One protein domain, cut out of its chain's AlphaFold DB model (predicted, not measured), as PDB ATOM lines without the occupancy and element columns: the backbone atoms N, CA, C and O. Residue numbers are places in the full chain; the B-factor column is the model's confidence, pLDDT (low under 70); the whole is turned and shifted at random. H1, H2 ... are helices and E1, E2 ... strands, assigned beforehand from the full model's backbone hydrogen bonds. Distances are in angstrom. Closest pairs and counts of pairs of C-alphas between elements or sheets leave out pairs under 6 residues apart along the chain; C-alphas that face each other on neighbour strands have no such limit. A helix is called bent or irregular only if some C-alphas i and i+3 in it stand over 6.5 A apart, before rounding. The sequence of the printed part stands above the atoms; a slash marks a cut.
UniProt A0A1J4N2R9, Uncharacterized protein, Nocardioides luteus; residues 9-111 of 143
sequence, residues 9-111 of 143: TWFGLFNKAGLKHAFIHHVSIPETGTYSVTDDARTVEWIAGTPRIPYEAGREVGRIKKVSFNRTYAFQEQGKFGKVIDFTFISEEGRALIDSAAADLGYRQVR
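AT A GLANCE: This is residues 9 to 111 of the 143 residues of an uncharacterized protein of Nocardioides luteus (UniProt A0A1J4N2R9). A narrow sheet of three strands, E1, E2 and E5, with helix H2 along one face makes one end of a long, loose shape, and toward the other end the shape forks into two separate branches. One branch is the long hairpin E6 and E7, an arm that leads back into H2; the other is the small hairpin E3 and E4, on which the short helix H1 packs. The printed part has 103 residues, with two named helices and seven named strands in the order H1, E1, E2, E3, E4, E5, E6, E7, H2; its class is mixed, helices and strands. The three sheets, in the orders E1 - E2 - E5, E3 - E4 and E6 - E7, are antiparallel. The whole is loose, with a radius of gyration of the C-alphas of 17.4 A, and elongated, spanning 57 by 31 by 24 A.

IN THESE COORDINATES: H1, residues 9 to 16, begins with C-alpha 9 at (228.059, 201.650, 194.638); it is irregular, with C-alphas 9 and 12 7.0 A apart. E1 is residues 21 to 28, 22.5 A long, and E2 is residues 34 to 43, 30.0 A long. E3, residues 45 to 47, and E4, residues 50 to 52, are short. E5 is residues 59 to 62. E6, residues 67 to 75, measures 26.5 A, and E7, residues 81 to 90, 27.7 A, with C-alpha 81 at (242.172, 222.304, 186.901). H2, residues 91 to 104, measures 20.9 A and ends with C-alpha 104 at (199.237, 206.502, 180.103).

HOW THE PARTS SIT: In the sheet E1 E2 E5, the inner strand is E2. E1 and E2 form a hairpin, with N 24 and O 40 2.9 A apart. E2 and E5 are antiparallel, with N 41 and O 60 at 2.8 A. H2 is on one face of this sheet, an arrangement of two layers, a sheet with a helix on one face, and its height over the sheet is 8.7 A; it lies over E1 and runs along the strands, at 22 degrees to E1 on the local plane. The closest C-alphas of E1 and H2 are those of Phe 23 and Ser 91, 7.3 A apart. Residues 34 to 35 of E2 pair with residues 108 to 109, parallel. E2 runs on into E3 across a break of 1 residue, at 50 degrees. In the hairpin E3 and E4, N 45 and O 52 are 2.8 A apart. The closest C-alphas of H1 and E4, those of Phe 11 and Thr 50, are 6.3 A apart. In the hairpin E6 and E7, N 70 and O 87 are 2.9 A apart. H1 is apart from E6 and E7. Of the O i to N i+4 pairs, 3 of 4 in H1 and 8 of 10 in H2 are within hydrogen-bond range.

THE WHOLE: The two C-alphas farthest apart, those of Thr 32 and Gly 79, are 58.1 A from each other. The printed part has no cut and no long link. Mean pLDDT of the printed part is 80.3; it is under 70 at residues 55 to 56, 68 to 77 and 79 to 88.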
ATOM      1  N   THR A   9     227.289 201.370 195.856       78.38
ATOM      2  CA  THR A   9     228.059 201.650 194.638       78.38
ATOM      3  C   THR A   9     227.951 203.117 194.204       78.38
ATOM      4  O   THR A   9     228.904 203.677 193.659       78.38
ATOM      5  N   TRP A  10     226.835 203.792 194.496       79.81
ATOM      6  CA  TRP A  10     226.616 205.178 194.073       79.81
ATOM      7  C   TRP A  10     227.083 206.235 195.077       79.81
ATOM      8  O   TRP A  10     227.165 207.415 194.727       79.81
ATOM      9  N   PHE A  11     227.441 205.852 196.306       84.69
ATOM     10  CA  PHE A  11     227.778 206.817 197.361       84.69
ATOM     11  C   PHE A  11     228.987 207.672 196.993       84.69
ATOM     12  O   PHE A  11     228.941 208.891 197.144       84.69
ATOM     13  N   GLY A  12     230.036 207.061 196.433       80.94
ATOM     14  CA  GLY A  12     231.224 207.791 195.987       80.94
ATOM     15  C   GLY A  12     230.902 208.830 194.908       80.94
ATOM     16  O   GLY A  12     231.380 209.964 194.978       80.94
ATOM     17  N   LEU A  13     230.040 208.474 193.948       80.75
ATOM     18  CA  LEU A  13     229.610 209.381 192.885       80.75
ATOM     19  C   LEU A  13     228.786 210.545 193.448       80.75
ATOM     20  O   LEU A  13     229.091 211.702 193.165       80.75
ATOM     21  N   PHE A  14     227.772 210.256 194.264       81.50
ATOM     22  CA  PHE A  14     226.881 211.272 194.828       81.50
ATOM     23  C   PHE A  14     227.587 212.193 195.830       81.50
ATOM     24  O   PHE A  14     227.318 213.397 195.844       81.50
ATOM     25  N   ASN A  15     228.533 211.661 196.610       80.75
ATOM     26  CA  ASN A  15     229.369 212.453 197.507       80.75
ATOM     27  C   ASN A  15     230.262 213.415 196.715       80.75
ATOM     28  O   ASN A  15     230.241 214.619 196.961       80.75
ATOM     29  N   LYS A  16     230.981 212.906 195.702       79.00
ATOM     30  CA  LYS A  16     231.842 213.719 194.827       79.00
ATOM     31  C   LYS A  16     231.044 214.763 194.039       79.00
ATOM     32  O   LYS A  16     231.527 215.871 193.810       79.00
ATOM     33  N   ALA A  17     229.816 214.426 193.651       75.06
ATOM     34  CA  ALA A  17     228.875 215.339 193.011       75.06
ATOM     35  C   ALA A  17     228.247 216.351 193.984       75.06
ATOM     36  O   ALA A  17     227.502 217.222 193.545       75.06
ATOM     37  N   GLY A  18     228.540 216.267 195.286       75.75
ATOM     38  CA  GLY A  18     228.087 217.215 196.297       75.75
ATOM     39  C   GLY A  18     226.572 217.220 196.487       75.75
ATOM     40  O   GLY A  18     225.997 218.292 196.662       75.75
ATOM     41  N   LEU A  19     225.915 216.060 196.408       80.19
ATOM     42  CA  LEU A  19     224.470 215.946 196.601       80.19
ATOM     43  C   LEU A  19     224.067 216.481 197.986       80.19
ATOM     44  O   LEU A  19     224.521 215.966 199.004       80.19
ATOM     45  N   LYS A  20     223.198 217.497 198.028       79.19
ATOM     46  CA  LYS A  20     222.733 218.126 199.284       79.19
ATOM     47  C   LYS A  20     221.291 217.796 199.647       79.19
ATOM     48  O   LYS A  20     220.883 217.990 200.789       79.19
ATOM     49  N   HIS A  21     220.506 217.344 198.676       81.19
ATOM     50  CA  HIS A  21     219.075 217.134 198.843       81.19
ATOM     51  C   HIS A  21     218.647 215.808 198.229       81.19
ATOM     52  O   HIS A  21     219.118 215.442 197.153       81.19
ATOM     53  N   ALA A  22     217.725 215.134 198.905       83.56
ATOM     54  CA  ALA A  22     216.983 213.996 198.389       83.56
ATOM     55  C   ALA A  22     215.518 214.407 198.236       83.56
ATOM     56  O   ALA A  22     214.958 215.040 199.130       83.56
ATOM     57  N   PHE A  23     214.908 214.057 197.107       85.06
ATOM     58  CA  PHE A  23     213.502 214.332 196.829       85.06
ATOM     59  C   PHE A  23     212.759 213.013 196.716       85.06
ATOM     60  O   PHE A  23     213.142 212.142 195.941       85.06
ATOM     61  N   ILE A  24     211.707 212.875 197.511       87.44
ATOM     62  CA  ILE A  24     210.855 211.695 197.553       87.44
ATOM     63  C   ILE A  24     209.466 212.130 197.098       87.44
ATOM     64  O   ILE A  24     208.900 213.078 197.637       87.44
ATOM     65  N   HIS A  25     208.905 211.438 196.111       89.62
ATOM     66  CA  HIS A  25     207.542 211.681 195.649       89.62
ATOM     67  C   HIS A  25     206.621 210.600 196.216       89.62
ATOM     68  O   HIS A  25     206.673 209.440 195.812       89.62
ATOM     69  N   HIS A  26     205.768 210.973 197.166       90.62
ATOM     70  CA  HIS A  26     204.751 210.087 197.716       90.62
ATOM     71  C   HIS A  26     203.525 210.091 196.806       90.62
ATOM     72  O   HIS A  26     202.775 211.069 196.774       90.62
ATOM     73  N   VAL A  27     203.327 208.996 196.075       91.81
ATOM     74  CA  VAL A  27     202.169 208.794 195.199       91.81
ATOM     75  C   VAL A  27     201.088 208.027 195.953       91.81
ATOM     76  O   VAL A  27     201.360 207.003 196.575       91.81
ATOM     77  N   SER A  28     199.855 208.518 195.898       92.19
ATOM     78  CA  SER A  28     198.683 207.861 196.481       92.19
ATOM     79  C   SER A  28     197.545 207.812 195.469       92.19
ATOM     80  O   SER A  28     197.383 208.749 194.690       92.19
ATOM     81  N   ILE A  29     196.751 206.742 195.503       93.25
ATOM     82  CA  ILE A  29     195.560 206.533 194.670       93.25
ATOM     83  C   ILE A  29     194.345 206.618 195.606       93.25
ATOM     84  O   ILE A  29     193.969 205.608 196.199       93.25
ATOM     85  N   PRO A  30     193.777 207.818 195.831       88.19
ATOM     86  CA  PRO A  30     192.699 207.987 196.803       88.19
ATOM     87  C   PRO A  30     191.370 207.400 196.310       88.19
ATOM     88  O   PRO A  30     190.580 206.910 197.110       88.19
ATOM     89  N   GLU A  31     191.127 207.452 195.001       90.44
ATOM     90  CA  GLU A  31     189.903 206.989 194.345       90.44
ATOM     91  C   GLU A  31     190.259 206.403 192.973       90.44
ATOM     92  O   GLU A  31     191.261 206.799 192.365       90.44
ATOM     93  N   THR A  32     189.435 205.492 192.449       92.25
ATOM     94  CA  THR A  32     189.642 204.894 191.123       92.25
ATOM     95  C   THR A  32     189.779 205.970 190.043       92.25
ATOM     96  O   THR A  32     188.963 206.884 189.951       92.25
ATOM     97  N   GLY A  33     190.825 205.863 189.219       93.00
ATOM     98  CA  GLY A  33     191.103 206.828 188.152       93.00
ATOM     99  C   GLY A  33     191.681 208.161 188.637       93.00
ATOM    100  O   GLY A  33     191.792 209.096 187.846       93.00
ATOM    101  N   THR A  34     192.069 208.281 189.910       95.19
ATOM    102  CA  THR A  34     192.742 209.480 190.427       95.19
ATOM    103  C   THR A  34     194.027 209.154 191.168       95.19
ATOM    104  O   THR A  34     194.172 208.083 191.750       95.19
ATOM    105  N   TYR A  35     194.970 210.090 191.164       95.00
ATOM    106  CA  TYR A  35     196.183 209.996 191.969       95.00
ATOM    107  C   TYR A  35     196.535 211.349 192.571       95.00
ATOM    108  O   TYR A  35     196.155 212.399 192.059       95.00
ATOM    109  N   SER A  36     197.283 211.338 193.662       92.88
ATOM    110  CA  SER A  36     197.868 212.535 194.254       92.88
ATOM    111  C   SER A  36     199.353 212.316 194.478       92.88
ATOM    112  O   SER A  36     199.783 211.193 194.748       92.88
ATOM    113  N   VAL A  37     200.125 213.392 194.369       90.88
ATOM    114  CA  VAL A  37     201.564 213.388 194.632       90.88
ATOM    115  C   VAL A  37     201.847 214.392 195.735       90.88
ATOM    116  O   VAL A  37     201.375 215.527 195.686       90.88
ATOM    117  N   THR A  38     202.598 213.958 196.737       89.00
ATOM    118  CA  THR A  38     203.159 214.823 197.773       89.00
ATOM    119  C   THR A  38     204.673 214.712 197.718       89.00
ATOM    120  O   THR A  38     205.221 213.624 197.875       89.00
ATOM    121  N   ASP A  39     205.342 215.835 197.503       87.81
ATOM    122  CA  ASP A  39     206.795 215.917 197.476       87.81
ATOM    123  C   ASP A  39     207.318 216.039 198.919       87.81
ATOM    124  O   ASP A  39     206.774 216.804 199.717       87.81
ATOM    125  N   ASP A  40     208.362 215.286 199.255       86.31
ATOM    126  CA  ASP A  40     209.108 215.329 200.517       86.31
ATOM    127  C   ASP A  40     210.582 215.579 200.175       86.31
ATOM    128  O   ASP A  40     211.285 214.702 199.665       86.31
ATOM    129  N   ALA A  41     211.032 216.813 200.385       85.94
ATOM    130  CA  ALA A  41     212.413 217.212 200.179       85.94
ATOM    131  C   ALA A  41     213.168 217.141 201.506       85.94
ATOM    132  O   ALA A  41     212.778 217.758 202.500       85.94
ATOM    133  N   ARG A  42     214.283 216.411 201.505       86.38
ATOM    134  CA  ARG A  42     215.122 216.178 202.681       86.38
ATOM    135  C   ARG A  42     216.537 216.653 202.437       86.38
ATOM    136  O   ARG A  42     217.061 216.551 201.329       86.38
ATOM    137  N   THR A  43     217.172 217.151 203.488       85.12
ATOM    138  CA  THR A  43     218.596 217.492 203.451       85.12
ATOM    139  C   THR A  43     219.435 216.244 203.711       85.12
ATOM    140  O   THR A  43     219.139 215.469 204.619       85.12
ATOM    141  N   VAL A  44     220.456 216.042 202.879       86.00
ATOM    142  CA  VAL A  44     221.399 214.925 202.983       86.00
ATOM    143  C   VAL A  44     222.696 215.444 203.584       86.00
ATOM    144  O   VAL A  44     223.304 216.378 203.063       86.00
ATOM    145  N   GLU A  45     223.125 214.806 204.663       84.56
ATOM    146  CA  GLU A  45     224.437 214.994 205.263       84.56
ATOM    147  C   GLU A  45     225.352 213.832 204.893       84.56
ATOM    148  O   GLU A  45     224.909 212.701 204.715       84.56
ATOM    149  N   TRP A  46     226.648 214.104 204.783       85.06
ATOM    150  CA  TRP A  46     227.641 213.094 204.436       85.06
ATOM    151  C   TRP A  46     228.607 212.892 205.594       85.06
ATOM    152  O   TRP A  46     229.271 213.834 206.022       85.06
ATOM    153  N   ILE A  47     228.723 211.652 206.070       85.12
ATOM    154  CA  ILE A  47     229.645 211.265 207.142       85.12
ATOM    155  C   ILE A  47     230.584 210.206 206.581       85.12
ATOM    156  O   ILE A  47     230.139 209.125 206.202       85.12
ATOM    157  N   ALA A  48     231.877 210.530 206.495       85.31
ATOM    158  CA  ALA A  48     232.903 209.634 205.950       85.31
ATOM    159  C   ALA A  48     232.507 208.998 204.594       85.31
ATOM    160  O   ALA A  48     232.703 207.808 204.369       85.31
ATOM    161  N   GLY A  49     231.894 209.786 203.699       81.06
ATOM    162  CA  GLY A  49     231.458 209.320 202.376       81.06
ATOM    163  C   GLY A  49     230.141 208.535 202.353       81.06
ATOM    164  O   GLY A  49     229.698 208.153 201.277       81.06
ATOM    165  N   THR A  50     229.483 208.345 203.499       84.12
ATOM    166  CA  THR A  50     228.171 207.690 203.602       84.12
ATOM    167  C   THR A  50     227.067 208.740 203.763       84.12
ATOM    168  O   THR A  50     227.209 209.627 204.615       84.12
ATOM    169  N   PRO A  51     225.975 208.684 202.979       86.81
ATOM    170  CA  PRO A  51     224.875 209.624 203.116       86.81
ATOM    171  C   PRO A  51     224.027 209.282 204.344       86.81
ATOM    172  O   PRO A  51     223.725 208.123 204.624       86.81
ATOM    173  N   ARG A  52     223.593 210.311 205.063       84.50
ATOM    174  CA  ARG A  52     222.664 210.229 206.186       84.50
ATOM    175  C   ARG A  52     221.627 211.336 206.059       84.50
ATOM    176  O   ARG A  52     221.947 212.465 205.709       84.50
ATOM    177  N   ILE A  53     220.380 211.019 206.388       82.88
ATOM    178  CA  ILE A  53     219.319 212.013 206.556       82.88
ATOM    179  C   ILE A  53     219.050 212.100 208.061       82.88
ATOM    180  O   ILE A  53     218.422 211.190 208.608       82.88
ATOM    181  N   PRO A  54     219.591 213.103 208.772       76.25
ATOM    182  CA  PRO A  54     219.355 213.227 210.203       76.25
ATOM    183  C   PRO A  54     217.899 213.620 210.467       76.25
ATOM    184  O   PRO A  54     217.237 214.233 209.635       76.25
ATOM    185  N   TYR A  55     217.395 213.278 211.650       67.44
ATOM    186  CA  TYR A  55     216.033 213.637 212.055       67.44
ATOM    187  C   TYR A  55     215.835 215.161 212.164       67.44
ATOM    188  O   TYR A  55     214.752 215.665 211.889       67.44
ATOM    189  N   GLU A  56     216.898 215.888 212.517       68.19
ATOM    190  CA  GLU A  56     216.913 217.349 212.673       68.19
ATOM    191  C   GLU A  56     217.140 218.102 211.348       68.19
ATOM    192  O   GLU A  56     217.109 219.332 211.323       68.19
ATOM    193  N   ALA A  57     217.365 217.391 210.235       70.38
ATOM    194  CA  ALA A  57     217.525 218.033 208.935       70.38
ATOM    195  C   ALA A  57     216.243 218.751 208.506       70.38
ATOM    196  O   ALA A  57     215.125 218.287 208.738       70.38
ATOM    197  N   GLY A  58     216.425 219.847 207.767       74.81
ATOM    198  CA  GLY A  58     215.331 220.524 207.081       74.81
ATOM    199  C   GLY A  58     214.554 219.541 206.204       74.81
ATOM    200  O   GLY A  58     215.133 218.897 205.318       74.81
ATOM    201  N   ARG A  59     213.251 219.438 206.482       83.56
ATOM    202  CA  ARG A  59     212.279 218.640 205.740       83.56
ATOM    203  C   ARG A  59     211.169 219.559 205.252       83.56
ATOM    204  O   ARG A  59     210.503 220.209 206.052       83.56
ATOM    205  N   GLU A  60     210.952 219.574 203.948       82.31
ATOM    206  CA  GLU A  60     209.837 220.283 203.327       82.31
ATOM    207  C   GLU A  60     208.879 219.242 202.756       82.31
ATOM    208  O   GLU A  60     209.311 218.335 202.050       82.31
ATOM    209  N   VAL A  61     207.585 219.354 203.067       84.19
ATOM    210  CA  VAL A  61     206.557 218.431 202.566       84.19
ATOM    211  C   VAL A  61     205.426 219.226 201.929       84.19
ATOM    212  O   VAL A  61     204.895 220.151 202.541       84.19
ATOM    213  N   GLY A  62     205.026 218.860 200.713       84.06
ATOM    214  CA  GLY A  62     203.926 219.509 200.006       84.06
ATOM    215  C   GLY A  62     204.094 219.457 198.495       84.06
ATOM    216  O   GLY A  62     204.566 218.464 197.953       84.06
ATOM    217  N   ARG A  63     203.692 220.526 197.801       81.00
ATOM    218  CA  ARG A  63     203.942 220.681 196.364       81.00
ATOM    219  C   ARG A  63     205.184 221.543 196.173       81.00
ATOM    220  O   ARG A  63     205.109 222.762 196.297       81.00
ATOM    221  N   ILE A  64     206.322 220.911 195.901       78.19
ATOM    222  CA  ILE A  64     207.631 221.572 195.947       78.19
ATOM    223  C   ILE A  64     208.140 221.814 194.527       78.19
ATOM    224  O   ILE A  64     208.263 220.891 193.717       78.19
ATOM    225  N   LYS A  65     208.469 223.073 194.229       75.81
ATOM    226  CA  LYS A  65     209.232 223.457 193.039       75.81
ATOM    227  C   LYS A  65     210.610 223.907 193.488       75.81
ATOM    228  O   LYS A  65     210.744 224.968 194.093       75.81
ATOM    229  N   LYS A  66     211.627 223.095 193.215       70.50
ATOM    230  CA  LYS A  66     213.004 223.397 193.588       70.50
ATOM    231  C   LYS A  66     213.916 223.197 192.395       70.50
ATOM    232  O   LYS A  66     213.917 222.137 191.774       70.50
ATOM    233  N   VAL A  67     214.696 224.235 192.120       70.38
ATOM    234  CA  VAL A  67     215.805 224.198 191.172       70.38
ATOM    235  C   VAL A  67     217.090 224.293 191.981       70.38
ATOM    236  O   VAL A  67     217.199 225.129 192.878       70.38
ATOM    237  N   SER A  68     218.049 223.408 191.740       66.69
ATOM    238  CA  SER A  68     219.351 223.447 192.411       66.69
ATOM    239  C   SER A  68     220.466 223.350 191.389       66.69
ATOM    240  O   SER A  68     220.485 222.441 190.569       66.69
ATOM    241  N   PHE A  69     221.402 224.290 191.466       67.75
ATOM    242  CA  PHE A  69     222.582 224.330 190.616       67.75
ATOM    243  C   PHE A  69     223.772 223.854 191.432       67.75
ATOM    244  O   PHE A  69     224.064 224.426 192.484       67.75
ATOM    245  N   ASN A  70     224.459 222.821 190.955       65.19
ATOM    246  CA  ASN A  70     225.712 222.397 191.549       65.19
ATOM    247  C   ASN A  70     226.835 222.455 190.520       65.19
ATOM    248  O   ASN A  70     226.739 221.860 189.445       65.19
ATOM    249  N   ARG A  71     227.895 223.190 190.867       58.69
ATOM    250  CA  ARG A  71     229.067 223.383 190.020       58.69
ATOM    251  C   ARG A  71     230.323 223.103 190.834       58.69
ATOM    252  O   ARG A  71     230.702 223.902 191.686       58.69
ATOM    253  N   THR A  72     230.972 221.983 190.533       56.41
ATOM    254  CA  THR A  72     232.190 221.548 191.229       56.41
ATOM    255  C   THR A  72     233.408 221.745 190.329       56.41
ATOM    256  O   THR A  72     233.461 221.237 189.203       56.41
ATOM    257  N   TYR A  73     234.402 222.471 190.844       54.28
ATOM    258  CA  TYR A  73     235.723 222.636 190.236       54.28
ATOM    259  C   TYR A  73     236.714 221.711 190.940       54.28
ATOM    260  O   TYR A  73     236.834 221.752 192.162       54.28
ATOM    261  N   ALA A  74     237.410 220.870 190.182       59.00
ATOM    262  CA  ALA A  74     238.414 219.955 190.712       59.00
ATOM    263  C   ALA A  74     239.514 219.709 189.669       59.00
ATOM    264  O   ALA A  74     239.344 219.990 188.479       59.00
ATOM    265  N   PHE A  75     240.653 219.181 190.116       56.38
ATOM    266  CA  PHE A  75     241.669 218.673 189.202       56.38
ATOM    267  C   PHE A  75     241.140 217.410 188.518       56.38
ATOM    268  O   PHE A  75     240.725 216.454 189.175       56.38
ATOM    269  N   GLN A  76     241.108 217.435 187.191       63.88
ATOM    270  CA  GLN A  76     240.769 216.280 186.367       63.88
ATOM    271  C   GLN A  76     241.909 215.256 186.435       63.88
ATOM    272  O   GLN A  76     243.042 215.615 186.754       63.88
ATOM    273  N   GLU A  77     241.644 213.994 186.091       61.12
ATOM    274  CA  GLU A  77     242.642 212.904 186.153       61.12
ATOM    275  C   GLU A  77     243.923 213.189 185.345       61.12
ATOM    276  O   GLU A  77     244.977 212.629 185.613       61.12
ATOM    277  N   GLN A  78     243.855 214.125 184.399       70.56
ATOM    278  CA  GLN A  78     244.969 214.588 183.568       70.56
ATOM    279  C   GLN A  78     245.731 215.785 184.177       70.56
ATOM    280  O   GLN A  78     246.474 216.467 183.474       70.56
ATOM    281  N   GLY A  79     245.501 216.116 185.451       64.44
ATOM    282  CA  GLY A  79     246.163 217.220 186.160       64.44
ATOM    283  C   GLY A  79     245.683 218.624 185.774       64.44
ATOM    284  O   GLY A  79     246.195 219.615 186.293       64.44
ATOM    285  N   LYS A  80     244.685 218.747 184.892       64.06
ATOM    286  CA  LYS A  80     244.097 220.039 184.511       64.06
ATOM    287  C   LYS A  80     243.059 220.476 185.540       64.06
ATOM    288  O   LYS A  80     242.107 219.743 185.812       64.06
ATOM    289  N   PHE A  81     243.214 221.680 186.087       59.41
ATOM    290  CA  PHE A  81     242.172 222.304 186.901       59.41
ATOM    291  C   PHE A  81     241.005 222.721 186.003       59.41
ATOM    292  O   PHE A  81     241.200 223.450 185.030       59.41
ATOM    293  N   GLY A  82     239.795 222.256 186.305       63.00
ATOM    294  CA  GLY A  82     238.637 222.551 185.472       63.00
ATOM    295  C   GLY A  82     237.308 222.246 186.145       63.00
ATOM    296  O   GLY A  82     237.234 221.683 187.235       63.00
ATOM    297  N   LYS A  83     236.225 222.640 185.480       60.31
ATOM    298  CA  LYS A  83     234.867 222.274 185.880       60.31
ATOM    299  C   LYS A  83     234.665 220.785 185.601       60.31
ATOM    300  O   LYS A  83     234.840 220.357 184.464       60.31
ATOM    301  N   VAL A  84     234.345 220.010 186.634       60.25
ATOM    302  CA  VAL A  84     234.225 218.545 186.529       60.25
ATOM    303  C   VAL A  84     232.764 218.109 186.500       60.25
ATOM    304  O   VAL A  84     232.442 217.129 185.838       60.25
ATOM    305  N   ILE A  85     231.867 218.845 187.165       62.00
ATOM    306  CA  ILE A  85     230.432 218.531 187.214       62.00
ATOM    307  C   ILE A  85     229.629 219.838 187.118       62.00
ATOM    308  O   ILE A  85     229.881 220.773 187.882       62.00
ATOM    309  N   ASP A  86     228.686 219.901 186.169       65.25
ATOM    310  CA  ASP A  86     227.560 220.849 186.153       65.25
ATOM    311  C   ASP A  86     226.285 220.025 186.222       65.25
ATOM    312  O   ASP A  86     226.020 219.240 185.313       65.25
ATOM    313  N   PHE A  87     225.500 220.195 187.275       65.56
ATOM    314  CA  PHE A  87     224.191 219.567 187.354       65.56
ATOM    315  C   PHE A  87     223.150 220.604 187.747       65.56
ATOM    316  O   PHE A  87     223.339 221.361 188.702       65.56
ATOM    317  N   THR A  88     222.056 220.626 186.990       69.94
ATOM    318  CA  THR A  88     220.844 221.359 187.345       69.94
ATOM    319  C   THR A  88     219.807 220.326 187.733       69.94
ATOM    320  O   THR A  88     219.411 219.511 186.911       69.94
ATOM    321  N   PHE A  89     219.400 220.345 188.994       71.50
ATOM    322  CA  PHE A  89     218.290 219.543 189.475       71.50
ATOM    323  C   PHE A  89     217.005 220.354 189.374       71.50
ATOM    324  O   PHE A  89     216.968 221.470 189.898       71.50
ATOM    325  N   ILE A  90     215.955 219.786 188.785       77.06
ATOM    326  CA  ILE A  90     214.610 220.365 188.776       77.06
ATOM    327  C   ILE A  90     213.648 219.330 189.361       77.06
ATOM    328  O   ILE A  90     213.422 218.279 188.771       77.06
ATOM    329  N   SER A  91     213.042 219.627 190.516       75.75
ATOM    330  CA  SER A  91     212.126 218.685 191.190       75.75
ATOM    331  C   SER A  91     210.898 218.321 190.349       75.75
ATOM    332  O   SER A  91     210.277 217.282 190.562       75.75
ATOM    333  N   GLU A  92     210.537 219.172 189.388       80.19
ATOM    334  CA  GLU A  92     209.424 218.929 188.473       80.19
ATOM    335  C   GLU A  92     209.716 217.832 187.448       80.19
ATOM    336  O   GLU A  92     208.771 217.180 187.019       80.19
ATOM    337  N   GLU A  93     210.980 217.575 187.097       82.62
ATOM    338  CA  GLU A  93     211.341 216.515 186.144       82.62
ATOM    339  C   GLU A  93     210.980 215.133 186.695       82.62
ATOM    340  O   GLU A  93     210.357 214.333 186.003       82.62
ATOM    341  N   GLY A  94     211.282 214.881 187.974       82.94
ATOM    342  CA  GLY A  94     210.896 213.639 188.649       82.94
ATOM    343  C   GLY A  94     209.378 213.453 188.692       82.94
ATOM    344  O   GLY A  94     208.870 212.367 188.415       82.94
ATOM    345  N   ARG A  95     208.632 214.531 188.956       85.38
ATOM    346  CA  ARG A  95     207.166 214.487 188.941       85.38
ATOM    347  C   ARG A  95     206.593 214.312 187.535       85.38
ATOM    348  O   ARG A  95     205.601 213.609 187.395       85.38
ATOM    349  N   ALA A  96     207.217 214.882 186.506       88.88
ATOM    350  CA  ALA A  96     206.772 214.723 185.125       88.88
ATOM    351  C   ALA A  96     206.782 213.251 184.683       88.88
ATOM    352  O   ALA A  96     205.880 212.835 183.961       88.88
ATOM    353  N   LEU A  97     207.739 212.451 185.172       91.31
ATOM    354  CA  LEU A  97     207.776 211.002 184.931       91.31
ATOM    355  C   LEU A  97     206.590 210.270 185.576       91.31
ATOM    356  O   LEU A  97     206.028 209.344 184.994       91.31
ATOM    357  N   ILE A  98     206.191 210.690 186.779       91.69
ATOM    358  CA  ILE A  98     205.012 210.141 187.464       91.69
ATOM    359  C   ILE A  98     203.745 210.549 186.712       91.69
ATOM    360  O   ILE A  98     202.866 209.720 186.488       91.69
ATOM    361  N   ASP A  99     203.662 211.816 186.309       92.12
ATOM    362  CA  ASP A  99     202.509 212.366 185.607       92.12
ATOM    363  C   ASP A  99     202.326 211.711 184.229       92.12
ATOM    364  O   ASP A  99     201.196 211.392 183.864       92.12
ATOM    365  N   SER A 100     203.411 211.433 183.496       93.38
ATOM    366  CA  SER A 100     203.332 210.718 182.218       93.38
ATOM    367  C   SER A 100     202.855 209.278 182.406       93.38
ATOM    368  O   SER A 100     201.919 208.854 181.738       93.38
ATOM    369  N   ALA A 101     203.431 208.550 183.370       94.94
ATOM    370  CA  ALA A 101     203.031 207.174 183.654       94.94
ATOM    371  C   ALA A 101     201.565 207.083 184.114       94.94
ATOM    372  O   ALA A 101     200.840 206.167 183.730       94.94
ATOM    373  N   ALA A 102     201.103 208.042 184.918       93.12
ATOM    374  CA  ALA A 102     199.711 208.114 185.347       93.12
ATOM    375  C   ALA A 102     198.764 208.435 184.179       93.12
ATOM    376  O   ALA A 102     197.691 207.835 184.084       93.12
ATOM    377  N   ALA A 103     199.162 209.344 183.283       92.94
ATOM    378  CA  ALA A 103     198.387 209.697 182.099       92.94
ATOM    379  C   ALA A 103     198.218 208.505 181.144       92.94
ATOM    380  O   ALA A 103     197.101 208.257 180.690       92.94
ATOM    381  N   ASP A 104     199.279 207.725 180.920       95.69
ATOM    382  CA  ASP A 104     199.237 206.502 180.103       95.69
ATOM    383  C   ASP A 104     198.258 205.457 180.667       95.69
ATOM    384  O   ASP A 104     197.652 204.685 179.926       95.69
ATOM    385  N   LEU A 105     198.057 205.467 181.987       94.38
ATOM    386  CA  LEU A 105     197.108 204.606 182.696       94.38
ATOM    387  C   LEU A 105     195.703 205.226 182.838       94.38
ATOM    388  O   LEU A 105     194.828 204.623 183.459       94.38
ATOM    389  N   GLY A 106     195.470 206.425 182.296       95.19
ATOM    390  CA  GLY A 106     194.183 207.123 182.365       95.19
ATOM    391  C   GLY A 106     193.851 207.733 183.733       95.19
ATOM    392  O   GLY A 106     192.688 208.040 184.003       95.19
ATOM    393  N   TYR A 107     194.841 207.912 184.608       96.06
ATOM    394  CA  TYR A 107     194.644 208.515 185.926       96.06
ATOM    395  C   TYR A 107     194.693 210.044 185.865       96.06
ATOM    396  O   TYR A 107     195.523 210.647 185.186       96.06
ATOM    397  N   ARG A 108     193.833 210.697 186.652       93.69
ATOM    398  CA  ARG A 108     193.791 212.157 186.800       93.69
ATOM    399  C   ARG A 108     194.416 212.609 188.117       93.69
ATOM    400  O   ARG A 108     194.060 212.108 189.184       93.69
ATOM    401  N   GLN A 109     195.277 213.623 188.065       91.38
ATOM    402  CA  GLN A 109     195.870 214.185 189.277       91.38
ATOM    403  C   GLN A 109     194.835 214.972 190.095       91.38
ATOM    404  O   GLN A 109     194.120 215.828 189.572       91.38
ATOM    405  N   VAL A 110     194.796 214.721 191.399       92.56
ATOM    406  CA  VAL A 110     194.036 215.481 192.395       92.56
ATOM    407  C   VAL A 110     194.983 216.037 193.459       92.56
ATOM    408  O   VAL A 110     196.077 215.517 193.682       92.56
ATOM    409  N   ARG A 111     194.568 217.116 194.137       84.69
ATOM    410  CA  ARG A 111     195.363 217.710 195.224       84.69
ATOM    411  C   ARG A 111     195.515 216.726 196.381       84.69
ATOM    412  O   ARG A 111     194.514 216.185 196.862       84.69
TER     413      ARG A 111